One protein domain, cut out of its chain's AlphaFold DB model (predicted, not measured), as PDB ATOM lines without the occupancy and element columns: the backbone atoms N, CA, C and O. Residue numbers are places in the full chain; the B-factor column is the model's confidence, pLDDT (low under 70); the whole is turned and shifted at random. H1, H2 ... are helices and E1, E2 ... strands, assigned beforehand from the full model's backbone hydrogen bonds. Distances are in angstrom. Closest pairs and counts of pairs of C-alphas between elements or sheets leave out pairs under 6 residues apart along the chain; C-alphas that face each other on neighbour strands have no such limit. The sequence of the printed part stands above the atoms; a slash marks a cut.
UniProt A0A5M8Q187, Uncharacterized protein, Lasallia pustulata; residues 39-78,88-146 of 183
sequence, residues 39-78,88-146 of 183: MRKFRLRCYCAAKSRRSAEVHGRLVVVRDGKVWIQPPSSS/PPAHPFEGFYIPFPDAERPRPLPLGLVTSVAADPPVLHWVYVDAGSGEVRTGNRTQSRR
ATOM      1  N   MET A  39     -54.498 -33.933  27.899       66.00
ATOM      2  CA  MET A  39     -53.251 -33.270  28.301       66.00
ATOM      3  C   MET A  39     -52.021 -34.183  28.203       66.00
ATOM      4  O   MET A  39     -50.885 -33.720  28.321       66.00
ATOM      5  N   ARG A  40     -52.215 -35.486  27.971       76.56
ATOM      6  CA  ARG A  40     -51.110 -36.440  27.852       76.56
ATOM      7  C   ARG A  40     -50.410 -36.293  26.502       76.56
ATOM      8  O   ARG A  40     -51.049 -36.345  25.456       76.56
ATOM      9  N   LYS A  41     -49.078 -36.189  26.530       82.25
ATOM     10  CA  LYS A  41     -48.240 -36.202  25.323       82.25
ATOM     11  C   LYS A  41     -48.453 -37.507  24.557       82.25
ATOM     12  O   LYS A  41     -48.311 -38.592  25.124       82.25
ATOM     13  N   PHE A  42     -48.759 -37.407  23.269       86.19
ATOM     14  CA  PHE A  42     -48.902 -38.559  22.387       86.19
ATOM     15  C   PHE A  42     -48.110 -38.378  21.097       86.19
ATOM     16  O   PHE A  42     -47.811 -37.268  20.658       86.19
ATOM     17  N   ARG A  43     -47.795 -39.512  20.470       86.00
ATOM     18  CA  ARG A  43     -47.168 -39.570  19.151       86.00
ATOM     19  C   ARG A  43     -48.194 -40.023  18.127       86.00
ATOM     20  O   ARG A  43     -48.989 -40.922  18.403       86.00
ATOM     21  N   LEU A  44     -48.170 -39.417  16.946       83.69
ATOM     22  CA  LEU A  44     -49.093 -39.766  15.870       83.69
ATOM     23  C   LEU A  44     -48.534 -40.901  15.010       83.69
ATOM     24  O   LEU A  44     -47.377 -40.873  14.583       83.69
ATOM     25  N   ARG A  45     -49.393 -41.885  14.732       83.25
ATOM     26  CA  ARG A  45     -49.151 -42.955  13.759       83.25
ATOM     27  C   ARG A  45     -50.159 -42.850  12.624       83.25
ATOM     28  O   ARG A  45     -51.352 -42.673  12.861       83.25
ATOM     29  N   CYS A  46     -49.683 -42.975  11.393       83.69
ATOM     30  CA  CYS A  46     -50.526 -42.946  10.210       83.69
ATOM     31  C   CYS A  46     -51.307 -44.255  10.083       83.69
ATOM     32  O   CYS A  46     -50.728 -45.339  10.066       83.69
ATOM     33  N   TYR A  47     -52.624 -44.152   9.938       83.94
ATOM     34  CA  TYR A  47     -53.486 -45.277   9.595       83.94
ATOM     35  C   TYR A  47     -54.018 -45.080   8.178       83.94
ATOM     36  O   TYR A  47     -54.643 -44.066   7.873       83.94
ATOM     37  N   CYS A  48     -53.773 -46.054   7.304       80.94
ATOM     38  CA  CYS A  48     -54.332 -46.069   5.957       80.94
ATOM     39  C   CYS A  48     -55.273 -47.269   5.814       80.94
ATOM     40  O   CYS A  48     -54.825 -48.408   5.931       80.94
ATOM     41  N   ALA A  49     -56.561 -47.004   5.566       78.81
ATOM     42  CA  ALA A  49     -57.593 -48.028   5.358       78.81
ATOM     43  C   ALA A  49     -57.678 -48.525   3.901       78.81
ATOM     44  O   ALA A  49     -58.335 -49.525   3.618       78.81
ATOM     45  N   ALA A  50     -57.065 -47.808   2.955       79.31
ATOM     46  CA  ALA A  50     -57.112 -48.179   1.546       79.31
ATOM     47  C   ALA A  50     -56.296 -49.458   1.298       79.31
ATOM     48  O   ALA A  50     -55.196 -49.605   1.821       79.31
ATOM     49  N   LYS A  51     -56.799 -50.369   0.460       74.12
ATOM     50  CA  LYS A  51     -56.064 -51.559  -0.006       74.12
ATOM     51  C   LYS A  51     -55.246 -51.208  -1.253       74.12
ATOM     52  O   LYS A  51     -55.655 -51.511  -2.367       74.12
ATOM     53  N   SER A  52     -54.133 -50.496  -1.084       77.25
ATOM     54  CA  SER A  52     -53.239 -50.102  -2.181       77.25
ATOM     55  C   SER A  52     -51.811 -50.548  -1.884       77.25
ATOM     56  O   SER A  52     -51.418 -50.632  -0.728       77.25
ATOM     57  N   ARG A  53     -50.987 -50.773  -2.912       75.31
ATOM     58  CA  ARG A  53     -49.565 -51.110  -2.725       75.31
ATOM     59  C   ARG A  53     -48.827 -50.065  -1.871       75.31
ATOM     60  O   ARG A  53     -48.009 -50.427  -1.039       75.31
ATOM     61  N   ARG A  54     -49.201 -48.785  -2.009       72.12
ATOM     62  CA  ARG A  54     -48.644 -47.667  -1.224       72.12
ATOM     63  C   ARG A  54     -49.237 -47.531   0.179       72.12
ATOM     64  O   ARG A  54     -48.667 -46.834   1.011       72.12
ATOM     65  N   SER A  55     -50.382 -48.157   0.467       76.81
ATOM     66  CA  SER A  55     -50.959 -48.055   1.810       76.81
ATOM     67  C   SER A  55     -50.132 -48.833   2.827       76.81
ATOM     68  O   SER A  55     -49.969 -48.350   3.940       76.81
ATOM     69  N   ALA A  56     -49.529 -49.955   2.427       76.06
ATOM     70  CA  ALA A  56     -48.595 -50.712   3.259       76.06
ATOM     71  C   ALA A  56     -47.322 -49.917   3.610       76.06
ATOM     72  O   ALA A  56     -46.740 -50.119   4.672       76.06
ATOM     73  N   GLU A  57     -46.900 -48.986   2.750       78.62
ATOM     74  CA  GLU A  57     -45.721 -48.146   2.997       78.62
ATOM     75  C   GLU A  57     -45.990 -47.081   4.070       78.62
ATOM     76  O   GLU A  57     -45.124 -46.810   4.904       78.62
ATOM     77  N   VAL A  58     -47.201 -46.513   4.068       79.88
ATOM     78  CA  VAL A  58     -47.622 -45.404   4.942       79.88
ATOM     79  C   VAL A  58     -48.243 -45.889   6.258       79.88
ATOM     80  O   VAL A  58     -48.143 -45.217   7.286       79.88
ATOM     81  N   HIS A  59     -48.909 -47.041   6.246       83.88
ATOM     82  CA  HIS A  59     -49.620 -47.570   7.404       83.88
ATOM     83  C   HIS A  59     -48.654 -47.921   8.548       83.88
ATOM     84  O   HIS A  59     -47.638 -48.580   8.351       83.88
ATOM     85  N   GLY A  60     -48.971 -47.471   9.762       80.81
ATOM     86  CA  GLY A  60     -48.166 -47.688  10.965       80.81
ATOM     87  C   GLY A  60     -46.942 -46.775  11.094       80.81
ATOM     88  O   GLY A  60     -46.223 -46.874  12.088       80.81
ATOM     89  N   ARG A  61     -46.697 -45.872  10.135       83.56
ATOM     90  CA  ARG A  61     -45.552 -44.950  10.173       83.56
ATOM     91  C   ARG A  61     -45.758 -43.826  11.176       83.56
ATOM     92  O   ARG A  61     -46.882 -43.385  11.408       83.56
ATOM     93  N   LEU A  62     -44.655 -43.362  11.759       84.19
ATOM     94  CA  LEU A  62     -44.659 -42.199  12.638       84.19
ATOM     95  C   LEU A  62     -44.726 -40.914  11.818       84.19
ATOM     96  O   LEU A  62     -44.143 -40.800  10.737       84.19
ATOM     97  N   VAL A  63     -45.439 -39.944  12.374       85.88
ATOM     98  CA  VAL A  63     -45.485 -38.582  11.860       85.88
ATOM     99  C   VAL A  63     -44.305 -37.800  12.435       85.88
ATOM    100  O   VAL A  63     -44.031 -37.872  13.635       85.88
ATOM    101  N   VAL A  64     -43.612 -37.051  11.584       87.31
ATOM    102  CA  VAL A  64     -42.470 -36.206  11.954       87.31
ATOM    103  C   VAL A  64     -42.727 -34.765  11.531       87.31
ATOM    104  O   VAL A  64     -43.379 -34.509  10.519       87.31
ATOM    105  N   VAL A  65     -42.228 -33.811  12.308       85.75
ATOM    106  CA  VAL A  65     -42.316 -32.380  12.002       85.75
ATOM    107  C   VAL A  65     -40.964 -31.913  11.482       85.75
ATOM    108  O   VAL A  65     -39.925 -32.199  12.077       85.75
ATOM    109  N   ARG A  66     -40.981 -31.206  10.350       83.25
ATOM    110  CA  ARG A  66     -39.787 -30.641   9.716       83.25
ATOM    111  C   ARG A  66     -40.145 -29.366   8.958       83.25
ATOM    112  O   ARG A  66     -41.113 -29.353   8.200       83.25
ATOM    113  N   ASP A  67     -39.344 -28.316   9.140       81.25
ATOM    114  CA  ASP A  67     -39.444 -27.043   8.404       81.25
ATOM    115  C   ASP A  67     -40.852 -26.410   8.445       81.25
ATOM    116  O   ASP A  67     -41.359 -25.870   7.463       81.25
ATOM    117  N   GLY A  68     -41.537 -26.524   9.588       79.19
ATOM    118  CA  GLY A  68     -42.894 -25.994   9.749       79.19
ATOM    119  C   GLY A  68     -43.988 -26.811   9.043       79.19
ATOM    120  O   GLY A  68     -45.125 -26.344   8.930       79.19
ATOM    121  N   LYS A  69     -43.658 -28.009   8.544       85.19
ATOM    122  CA  LYS A  69     -44.567 -28.937   7.862       85.19
ATOM    123  C   LYS A  69     -44.568 -30.309   8.532       85.19
ATOM    124  O   LYS A  69     -43.614 -30.704   9.207       85.19
ATOM    125  N   VAL A  70     -45.660 -31.038   8.330       85.81
ATOM    126  CA  VAL A  70     -45.860 -32.381   8.877       85.81
ATOM    127  C   VAL A  70     -45.613 -33.423   7.789       85.81
ATOM    128  O   VAL A  70     -46.251 -33.394   6.739       85.81
ATOM    129  N   TRP A  71     -44.700 -34.353   8.054       84.69
ATOM    130  CA  TRP A  71     -44.266 -35.398   7.130       84.69
ATOM    131  C   TRP A  71     -44.495 -36.791   7.717       84.69
ATOM    132  O   TRP A  71     -44.642 -36.968   8.926       84.69
ATOM    133  N   ILE A  72     -44.496 -37.800   6.850       85.31
ATOM    134  CA  ILE A  72     -44.577 -39.209   7.240       85.31
ATOM    135  C   ILE A  72     -43.183 -39.812   7.119       85.31
ATOM    136  O   ILE A  72     -42.505 -39.608   6.113       85.31
ATOM    137  N   GLN A  73     -42.753 -40.555   8.138       82.44
ATOM    138  CA  GLN A  73     -41.450 -41.206   8.122       82.44
ATOM    139  C   GLN A  73     -41.362 -42.229   6.969       82.44
ATOM    140  O   GLN A  73     -42.227 -43.109   6.876       82.44
ATOM    141  N   PRO A  74     -40.327 -42.161   6.109       72.88
ATOM    142  CA  PRO A  74     -40.176 -43.084   4.991       72.88
ATOM    143  C   PRO A  74     -39.869 -44.526   5.450       72.88
ATOM    144  O   PRO A  74     -39.278 -44.737   6.516       72.88
ATOM    145  N   PRO A  75     -40.250 -45.544   4.652       62.84
ATOM    146  CA  PRO A  75     -39.798 -46.916   4.846       62.84
ATOM    147  C   PRO A  75     -38.297 -47.002   4.525       62.84
ATOM    148  O   PRO A  75     -37.885 -46.676   3.420       62.84
ATOM    149  N   SER A  76     -37.485 -47.456   5.481       50.69
ATOM    150  CA  SER A  76     -36.008 -47.491   5.438       50.69
ATOM    151  C   SER A  76     -35.301 -46.157   5.729       50.69
ATOM    152  O   SER A  76     -34.715 -45.490   4.889       50.69
ATOM    153  N   SER A  77     -35.271 -45.800   7.005       43.94
ATOM    154  CA  SER A  77     -34.002 -45.434   7.628       43.94
ATOM    155  C   SER A  77     -34.131 -45.798   9.096       43.94
ATOM    156  O   SER A  77     -35.030 -45.337   9.801       43.94
ATOM    157  N   SER A  78     -33.312 -46.770   9.462       38.91
ATOM    158  CA  SER A  78     -32.899 -47.166  10.795       38.91
ATOM    159  C   SER A  78     -33.064 -46.047  11.825       38.91
ATOM    160  O   SER A  78     -32.689 -44.905  11.579       38.91
ATOM    161  N   PRO A  88     -31.988 -31.359   7.866       57.06
ATOM    162  CA  PRO A  88     -32.362 -30.845   9.174       57.06
ATOM    163  C   PRO A  88     -32.985 -31.956  10.035       57.06
ATOM    164  O   PRO A  88     -33.620 -32.876   9.494       57.06
ATOM    165  N   PRO A  89     -32.810 -31.884  11.366       63.91
ATOM    166  CA  PRO A  89     -33.296 -32.898  12.293       63.91
ATOM    167  C   PRO A  89     -34.823 -33.008  12.202       63.91
ATOM    168  O   PRO A  89     -35.547 -32.052  12.471       63.91
ATOM    169  N   ALA A  90     -35.323 -34.180  11.808       71.31
ATOM    170  CA  ALA A  90     -36.753 -34.466  11.806       71.31
ATOM    171  C   ALA A  90     -37.188 -34.831  13.232       71.31
ATOM    172  O   ALA A  90     -36.840 -35.900  13.738       71.31
ATOM    173  N   HIS A  91     -37.934 -33.942  13.888       79.94
ATOM    174  CA  HIS A  91     -38.423 -34.184  15.241       79.94
ATOM    175  C   HIS A  91     -39.677 -35.071  15.184       79.94
ATOM    176  O   HIS A  91     -40.582 -34.790  14.388       79.94
ATOM    177  N   PRO A  92     -39.768 -36.154  15.980       82.62
ATOM    178  CA  PRO A  92     -40.999 -36.928  16.063       82.62
ATOM    179  C   PRO A  92     -42.145 -36.027  16.528       82.62
ATOM    180  O   PRO A  92     -41.967 -35.185  17.400       82.62
ATOM    181  N   PHE A  93     -43.330 -36.203  15.948       84.94
ATOM    182  CA  PHE A  93     -44.497 -35.444  16.373       84.94
ATOM    183  C   PHE A  93     -44.860 -35.812  17.814       84.94
ATOM    184  O   PHE A  93     -45.253 -36.951  18.084       84.94
ATOM    185  N   GLU A  94     -44.762 -34.844  18.719       87.25
ATOM    186  CA  GLU A  94     -45.171 -34.972  20.116       87.25
ATOM    187  C   GLU A  94     -46.238 -33.930  20.401       87.25
ATOM    188  O   GLU A  94     -45.940 -32.754  20.626       87.25
ATOM    189  N   GLY A  95     -47.491 -34.379  20.326       86.25
ATOM    190  CA  GLY A  95     -48.650 -33.515  20.419       86.25
ATOM    191  C   GLY A  95     -49.421 -33.661  21.718       86.25
ATOM    192  O   GLY A  95     -49.383 -34.704  22.372       86.25
ATOM    193  N   PHE A  96     -50.140 -32.605  22.068       85.75
ATOM    194  CA  PHE A  96     -51.142 -32.596  23.127       85.75
ATOM    195  C   PHE A  96     -52.242 -31.588  22.787       85.75
ATOM    196  O   PHE A  96     -52.051 -30.692  21.954       85.75
ATOM    197  N   TYR A  97     -53.415 -31.761  23.393       83.00
ATOM    198  CA  TYR A  97     -54.563 -30.900  23.139       83.00
ATOM    199  C   TYR A  97     -54.648 -29.795  24.185       83.00
ATOM    200  O   TYR A  97     -54.574 -30.047  25.386       83.00
ATOM    201  N   ILE A  98     -54.837 -28.561  23.717       81.88
ATOM    202  CA  ILE A  98     -55.064 -27.388  24.564       81.88
ATOM    203  C   ILE A  98     -56.248 -26.611  23.982       81.88
ATOM    204  O   ILE A  98     -56.314 -26.456  22.759       81.88
ATOM    205  N   PRO A  99     -57.175 -26.085  24.804       78.44
ATOM    206  CA  PRO A  99     -58.169 -25.135  24.316       78.44
ATOM    207  C   PRO A  99     -57.472 -23.963  23.614       78.44
ATOM    208  O   PRO A  99     -56.586 -23.319  24.180       78.44
ATOM    209  N   PHE A 100     -57.846 -23.708  22.358       74.19
ATOM    210  CA  PHE A 100     -57.231 -22.632  21.589       74.19
ATOM    211  C   PHE A 100     -57.610 -21.279  22.221       74.19
ATOM    212  O   PHE A 100     -58.794 -21.050  22.453       74.19
ATOM    213  N   PRO A 101     -56.659 -20.373  22.522       69.88
ATOM    214  CA  PRO A 101     -56.927 -19.155  23.296       69.88
ATOM    215  C   PRO A 101     -57.520 -18.022  22.433       69.88
ATOM    216  O   PRO A 101     -56.986 -16.913  22.399       69.88
ATOM    217  N   ASP A 102     -58.586 -18.316  21.691       68.94
ATOM    218  CA  ASP A 102     -59.235 -17.401  20.748       68.94
ATOM    219  C   ASP A 102     -60.677 -17.138  21.177       68.94
ATOM    220  O   ASP A 102     -61.561 -17.974  20.989       68.94
ATOM    221  N   ALA A 103     -60.887 -15.979  21.799       62.28
ATOM    222  CA  ALA A 103     -62.183 -15.558  22.326       62.28
ATOM    223  C   ALA A 103     -63.168 -15.123  21.228       62.28
ATOM    224  O   ALA A 103     -64.361 -15.026  21.492       62.28
ATOM    225  N   GLU A 104     -62.680 -14.874  20.006       62.75
ATOM    226  CA  GLU A 104     -63.494 -14.434  18.865       62.75
ATOM    227  C   GLU A 104     -64.251 -15.591  18.189       62.75
ATOM    228  O   GLU A 104     -65.122 -15.352  17.353       62.75
ATOM    229  N   ARG A 105     -63.940 -16.855  18.519       66.06
ATOM    230  CA  ARG A 105     -64.631 -18.009  17.926       66.06
ATOM    231  C   ARG A 105     -65.925 -18.353  18.662       66.06
ATOM    232  O   ARG A 105     -65.969 -18.269  19.891       66.06
ATOM    233  N   PRO A 106     -66.953 -18.815  17.922       62.19
ATOM    234  CA  PRO A 106     -68.180 -19.310  18.525       62.19
ATOM    235  C   PRO A 106     -67.871 -20.467  19.478       62.19
ATOM    236  O   PRO A 106     -67.016 -21.311  19.199       62.19
ATOM    237  N   ARG A 107     -68.549 -20.471  20.630       56.78
ATOM    238  CA  ARG A 107     -68.417 -21.523  21.641       56.78
ATOM    239  C   ARG A 107     -69.125 -22.801  21.167       56.78
ATOM    240  O   ARG A 107     -70.140 -22.688  20.486       56.78
ATOM    241  N   PRO A 108     -68.638 -23.996  21.547       62.19
ATOM    242  CA  PRO A 108     -67.491 -24.266  22.424       62.19
ATOM    243  C   PRO A 108     -66.138 -24.000  21.744       62.19
ATOM    244  O   PRO A 108     -65.985 -24.212  20.543       62.19
ATOM    245  N   LEU A 109     -65.141 -23.532  22.514       62.53
ATOM    246  CA  LEU A 109     -63.814 -23.260  21.955       62.53
ATOM    247  C   LEU A 109     -63.228 -24.554  21.371       62.53
ATOM    248  O   LEU A 109     -63.175 -25.567  22.076       62.53
ATOM    249  N   PRO A 110     -62.748 -24.538  20.117       68.31
ATOM    250  CA  PRO A 110     -62.167 -25.725  19.520       68.31
ATOM    251  C   PRO A 110     -60.897 -26.133  20.278       68.31
ATOM    252  O   PRO A 110     -60.043 -25.301  20.607       68.31
ATOM    253  N   LEU A 111     -60.749 -27.437  20.522       75.19
ATOM    254  CA  LEU A 111     -59.511 -28.012  21.042       75.19
ATOM    255  C   LEU A 111     -58.425 -27.873  19.977       75.19
ATOM    256  O   LEU A 111     -58.526 -28.479  18.912       75.19
ATOM    257  N   GLY A 112     -57.398 -27.072  20.249       80.06
ATOM    258  CA  GLY A 112     -56.236 -26.919  19.386       80.06
ATOM    259  C   GLY A 112     -55.216 -28.031  19.624       80.06
ATOM    260  O   GLY A 112     -55.066 -28.533  20.737       80.06
ATOM    261  N   LEU A 113     -54.510 -28.412  18.561       86.00
ATOM    262  CA  LEU A 113     -53.414 -29.372  18.621       86.00
ATOM    263  C   LEU A 113     -52.091 -28.606  18.641       86.00
ATOM    264  O   LEU A 113     -51.820 -27.815  17.735       86.00
ATOM    265  N   VAL A 114     -51.278 -28.842  19.665       87.31
ATOM    266  CA  VAL A 114     -49.936 -28.264  19.798       87.31
ATOM    267  C   VAL A 114     -48.921 -29.379  19.649       87.31
ATOM    268  O   VAL A 114     -49.146 -30.459  20.180       87.31
ATOM    269  N   THR A 115     -47.826 -29.126  18.935       87.62
ATOM    270  CA  THR A 115     -46.696 -30.051  18.792       87.62
ATOM    271  C   THR A 115     -45.393 -29.392  19.209       87.62
ATOM    272  O   THR A 115     -45.199 -28.196  18.982       87.62
ATOM    273  N   SER A 116     -44.478 -30.186  19.757       85.62
ATOM    274  CA  SER A 116     -43.070 -29.797  19.849       85.62
ATOM    275  C   SER A 116     -42.405 -29.847  18.469       85.62
ATOM    276  O   SER A 116     -42.762 -30.694  17.645       85.62
ATOM    277  N   VAL A 117     -41.469 -28.932  18.202       80.50
ATOM    278  CA  VAL A 117     -40.678 -28.879  16.951       80.50
ATOM    279  C   VAL A 117     -39.184 -29.089  17.197       80.50
ATOM    280  O   VAL A 117     -38.478 -29.560  16.309       80.50
ATOM    281  N   ALA A 118     -38.707 -28.798  18.405       76.06
ATOM    282  CA  ALA A 118     -37.322 -28.991  18.815       76.06
ATOM    283  C   ALA A 118     -37.277 -29.696  20.174       76.06
ATOM    284  O   ALA A 118     -38.196 -29.561  20.978       76.06
ATOM    285  N   ALA A 119     -36.224 -30.477  20.417       71.69
ATOM    286  CA  ALA A 119     -36.020 -31.127  21.711       71.69
ATOM    287  C   ALA A 119     -35.426 -30.155  22.745       71.69
ATOM    288  O   ALA A 119     -35.821 -30.198  23.907       71.69
ATOM    289  N   ASP A 120     -34.521 -29.272  22.308       74.31
ATOM    290  CA  ASP A 120     -33.814 -28.322  23.164       74.31
ATOM    291  C   ASP A 120     -33.468 -27.028  22.391       74.31
ATOM    292  O   ASP A 120     -32.702 -27.095  21.425       74.31
ATOM    293  N   PRO A 121     -34.042 -25.861  22.740       75.88
ATOM    294  CA  PRO A 121     -35.160 -25.665  23.665       75.88
ATOM    295  C   PRO A 121     -36.480 -26.219  23.089       75.88
ATOM    296  O   PRO A 121     -36.679 -26.192  21.870       75.88
ATOM    297  N   PRO A 122     -37.424 -26.695  23.926       75.81
ATOM    298  CA  PRO A 122     -38.697 -27.220  23.447       75.81
ATOM    299  C   PRO A 122     -39.605 -26.093  22.939       75.81
ATOM    300  O   PRO A 122     -40.337 -25.457  23.699       75.81
ATOM    301  N   VAL A 123     -39.563 -25.841  21.629       83.69
ATOM    302  CA  VAL A 123     -40.443 -24.871  20.967       83.69
ATOM    303  C   VAL A 123     -41.761 -25.541  20.597       83.69
ATOM    304  O   VAL A 123     -41.790 -26.530  19.860       83.69
ATOM    305  N   LEU A 124     -42.860 -24.973  21.097       86.75
ATOM    306  CA  LEU A 124     -44.219 -25.443  20.850       86.75
ATOM    307  C   LEU A 124     -44.881 -24.646  19.728       86.75
ATOM    308  O   LEU A 124     -44.999 -23.423  19.808       86.75
ATOM    309  N   HIS A 125     -45.384 -25.348  18.719       88.94
ATOM    310  CA  HIS A 125     -46.140 -24.765  17.616       88.94
ATOM    311  C   HIS A 125     -47.564 -25.317  17.555       88.94
ATOM    312  O   HIS A 125     -47.822 -26.485  17.845       88.94
ATOM    313  N   TRP A 126     -48.493 -24.474  17.111       88.12
ATOM    314  CA  TRP A 126     -49.861 -24.876  16.808       88.12
ATOM    315  C   TRP A 126     -49.901 -25.581  15.460       88.12
ATOM    316  O   TRP A 126     -49.339 -25.088  14.480       88.12
ATOM    317  N   VAL A 127     -50.598 -26.710  15.406       88.12
ATOM    318  CA  VAL A 127     -50.872 -27.446  14.173       88.12
ATOM    319  C   VAL A 127     -52.170 -26.925  13.578       88.12
ATOM    320  O   VAL A 127     -53.212 -26.905  14.238       88.12
ATOM    321  N   TYR A 128     -52.119 -26.512  12.318       87.31
ATOM    322  CA  TYR A 128     -53.269 -25.986  11.598       87.31
ATOM    323  C   TYR A 128     -53.243 -26.429  10.139       87.31
ATOM    324  O   TYR A 128     -52.200 -26.795   9.597       87.31
ATOM    325  N   VAL A 129     -54.406 -26.384   9.493       86.31
ATOM    326  CA  VAL A 129     -54.498 -26.586   8.046       86.31
ATOM    327  C   VAL A 129     -54.611 -25.245   7.367       86.31
ATOM    328  O   VAL A 129     -55.545 -24.480   7.626       86.31
ATOM    329  N   ASP A 130     -53.645 -24.973   6.499       85.81
ATOM    330  CA  ASP A 130     -53.636 -23.775   5.683       85.81
ATOM    331  C   ASP A 130     -54.875 -23.749   4.774       85.81
ATOM    332  O   ASP A 130     -55.192 -24.719   4.087       85.81
ATOM    333  N   ALA A 131     -55.613 -22.639   4.799       80.94
ATOM    334  CA  ALA A 131     -56.906 -22.539   4.124       80.94
ATOM    335  C   ALA A 131     -56.782 -22.466   2.593       80.94
ATOM    336  O   ALA A 131     -57.739 -22.805   1.903       80.94
ATOM    337  N   GLY A 132     -55.631 -22.025   2.076       82.25
ATOM    338  CA  GLY A 132     -55.388 -21.901   0.639       82.25
ATOM    339  C   GLY A 132     -54.825 -23.182   0.028       82.25
ATOM    340  O   GLY A 132     -55.359 -23.689  -0.951       82.25
ATOM    341  N   SER A 133     -53.760 -23.721   0.620       82.44
ATOM    342  CA  SER A 133     -53.046 -24.906   0.123       82.44
ATOM    343  C   SER A 133     -53.632 -26.232   0.609       82.44
ATOM    344  O   SER A 133     -53.413 -27.265  -0.018       82.44
ATOM    345  N   GLY A 134     -54.369 -26.232   1.725       80.31
ATOM    346  CA  GLY A 134     -54.850 -27.460   2.359       80.31
ATOM    347  C   GLY A 134     -53.741 -28.302   3.000       80.31
ATOM    348  O   GLY A 134     -54.012 -29.415   3.452       80.31
ATOM    349  N   GLU A 135     -52.505 -27.799   3.058       83.12
ATOM    350  CA  GLU A 135     -51.393 -28.480   3.715       83.12
ATOM    351  C   GLU A 135     -51.474 -28.330   5.241       83.12
ATOM    352  O   GLU A 135     -51.882 -27.291   5.773       83.12
ATOM    353  N   VAL A 136     -51.038 -29.368   5.961       86.44
ATOM    354  CA  VAL A 136     -50.895 -29.326   7.420       86.44
ATOM    355  C   VAL A 136     -49.576 -28.634   7.760       86.44
ATOM    356  O   VAL A 136     -48.494 -29.149   7.465       86.44
ATOM    357  N   ARG A 137     -49.670 -27.465   8.394       88.38
ATOM    358  CA  ARG A 137     -48.527 -26.636   8.789       88.38
ATOM    359  C   ARG A 137     -48.476 -26.467  10.302       88.38
ATOM    360  O   ARG A 137     -49.470 -26.642  11.007       88.38
ATOM    361  N   THR A 138     -47.295 -26.127  10.795       87.94
ATOM    362  CA  THR A 138     -47.045 -25.836  12.207       87.94
ATOM    363  C   THR A 138     -46.472 -24.435  12.341       87.94
ATOM    364  O   THR A 138     -45.522 -24.106  11.629       87.94
ATOM    365  N   GLY A 139     -46.994 -23.631  13.263       87.25
ATOM    366  CA  GLY A 139     -46.474 -22.283  13.488       87.25
ATOM    367  C   GLY A 139     -47.011 -21.607  14.744       87.25
ATOM    368  O   GLY A 139     -47.671 -22.220  15.588       87.25
ATOM    369  N   ASN A 140     -46.720 -20.314  14.862       86.81
ATOM    370  CA  ASN A 140     -47.135 -19.498  16.000       86.81
ATOM    371  C   ASN A 140     -48.647 -19.238  16.002       86.81
ATOM    372  O   ASN A 140     -49.321 -19.309  14.973       86.81
ATOM    373  N   ARG A 141     -49.172 -18.835  17.165       80.19
ATOM    374  CA  ARG A 141     -50.602 -18.536  17.359       80.19
ATOM    375  C   ARG A 141     -51.152 -17.508  16.362       80.19
ATOM    376  O   ARG A 141     -52.280 -17.624  15.894       80.19
ATOM    377  N   THR A 142     -50.372 -16.477  16.048       80.81
ATOM    378  CA  THR A 142     -50.773 -15.410  15.116       80.81
ATOM    379  C   THR A 142     -50.934 -15.917  13.688       80.81
ATOM    380  O   THR A 142     -51.843 -15.475  12.988       80.81
ATOM    381  N   GLN A 143     -50.094 -16.870  13.277       81.12
ATOM    382  CA  GLN A 143     -50.187 -17.519  11.971       81.12
ATOM    383  C   GLN A 143     -51.396 -18.457  11.942       81.12
ATOM    384  O   GLN A 143     -52.210 -18.376  11.029       81.12
ATOM    385  N   SER A 144     -51.593 -19.268  12.987       77.00
ATOM    386  CA  SER A 144     -52.678 -20.255  13.031       77.00
ATOM    387  C   SER A 144     -54.082 -19.644  13.112       77.00
ATOM    388  O   SER A 144     -55.039 -20.277  12.669       77.00
ATOM    389  N   ARG A 145     -54.239 -18.415  13.631       73.62
ATOM    390  CA  ARG A 145     -55.560 -17.792  13.858       73.62
ATOM    391  C   ARG A 145     -56.397 -17.637  12.582       73.62
ATOM    392  O   ARG A 145     -57.616 -17.755  12.636       73.62
ATOM    393  N   ARG A 146     -55.761 -17.409  11.429       76.12
ATOM    394  CA  ARG A 146     -56.453 -17.241  10.130       76.12
ATOM    395  C   ARG A 146     -56.787 -18.566   9.442       76.12
ATOM    396  O   ARG A 146     -57.441 -18.579   8.403       76.12
TER     397      ARG A 146
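This is residues 39 to 78 and 88 to 146 of the 183 residues of an uncharacterized protein of Lasallia pustulata (UniProt A0A5M8Q187). With little regular structure, a strongly twisted four-stranded sheet and the small hairpin E1 and E2 make a sandwich, two sheets face to face, strands crossed. H2 covers E5; H1 lies far from the four-stranded sheet. That sheet, E3 E4 E5 E6, is a meander, each strand the antiparallel neighbour of the one before. The 99 printed residues, 38 in named elements H1 E1 E2 E3 E4 E5 E6 H2, are mixed in class and only just compact, close to loose (radius of gyration of the C-alphas 14.9 A), spanning 45 by 34 by 28 A.

H1, residues 55 to 58, is not on the sheet of E3, 94 to 99, E4, 111 to 116, E5, 124 to 129, and E6, 136 to 139. N and O within hydrogen-bond range include N 96 and O 114, 3.0 A, N 115 and O 125, 2.9 A, and N 128 and O 137, 3.0 A. E1, 63 to 66, and E2, 69 to 72, pair by N 64 and O 71, 2.9 A. H2, 141 to 144, is only just over E5, with 3 C-alphas, height 8.1 A. Both helices are too short for O i to N i+4 pairs; each has its 1 O i to N i+3 pair within range.

C-alpha 55 begins H1 at (-50.959, -48.055, 1.810); C-alpha 144 ends H2 at (-52.678, -20.255, 13.031). E3 is 16.8 A long.

Residues 79 to 87 are not printed; C-alphas 78 and 88 are 16.4 A apart. The link E3 to E4 is long. Residues 101 to 110 are among 17 with pLDDT under 70.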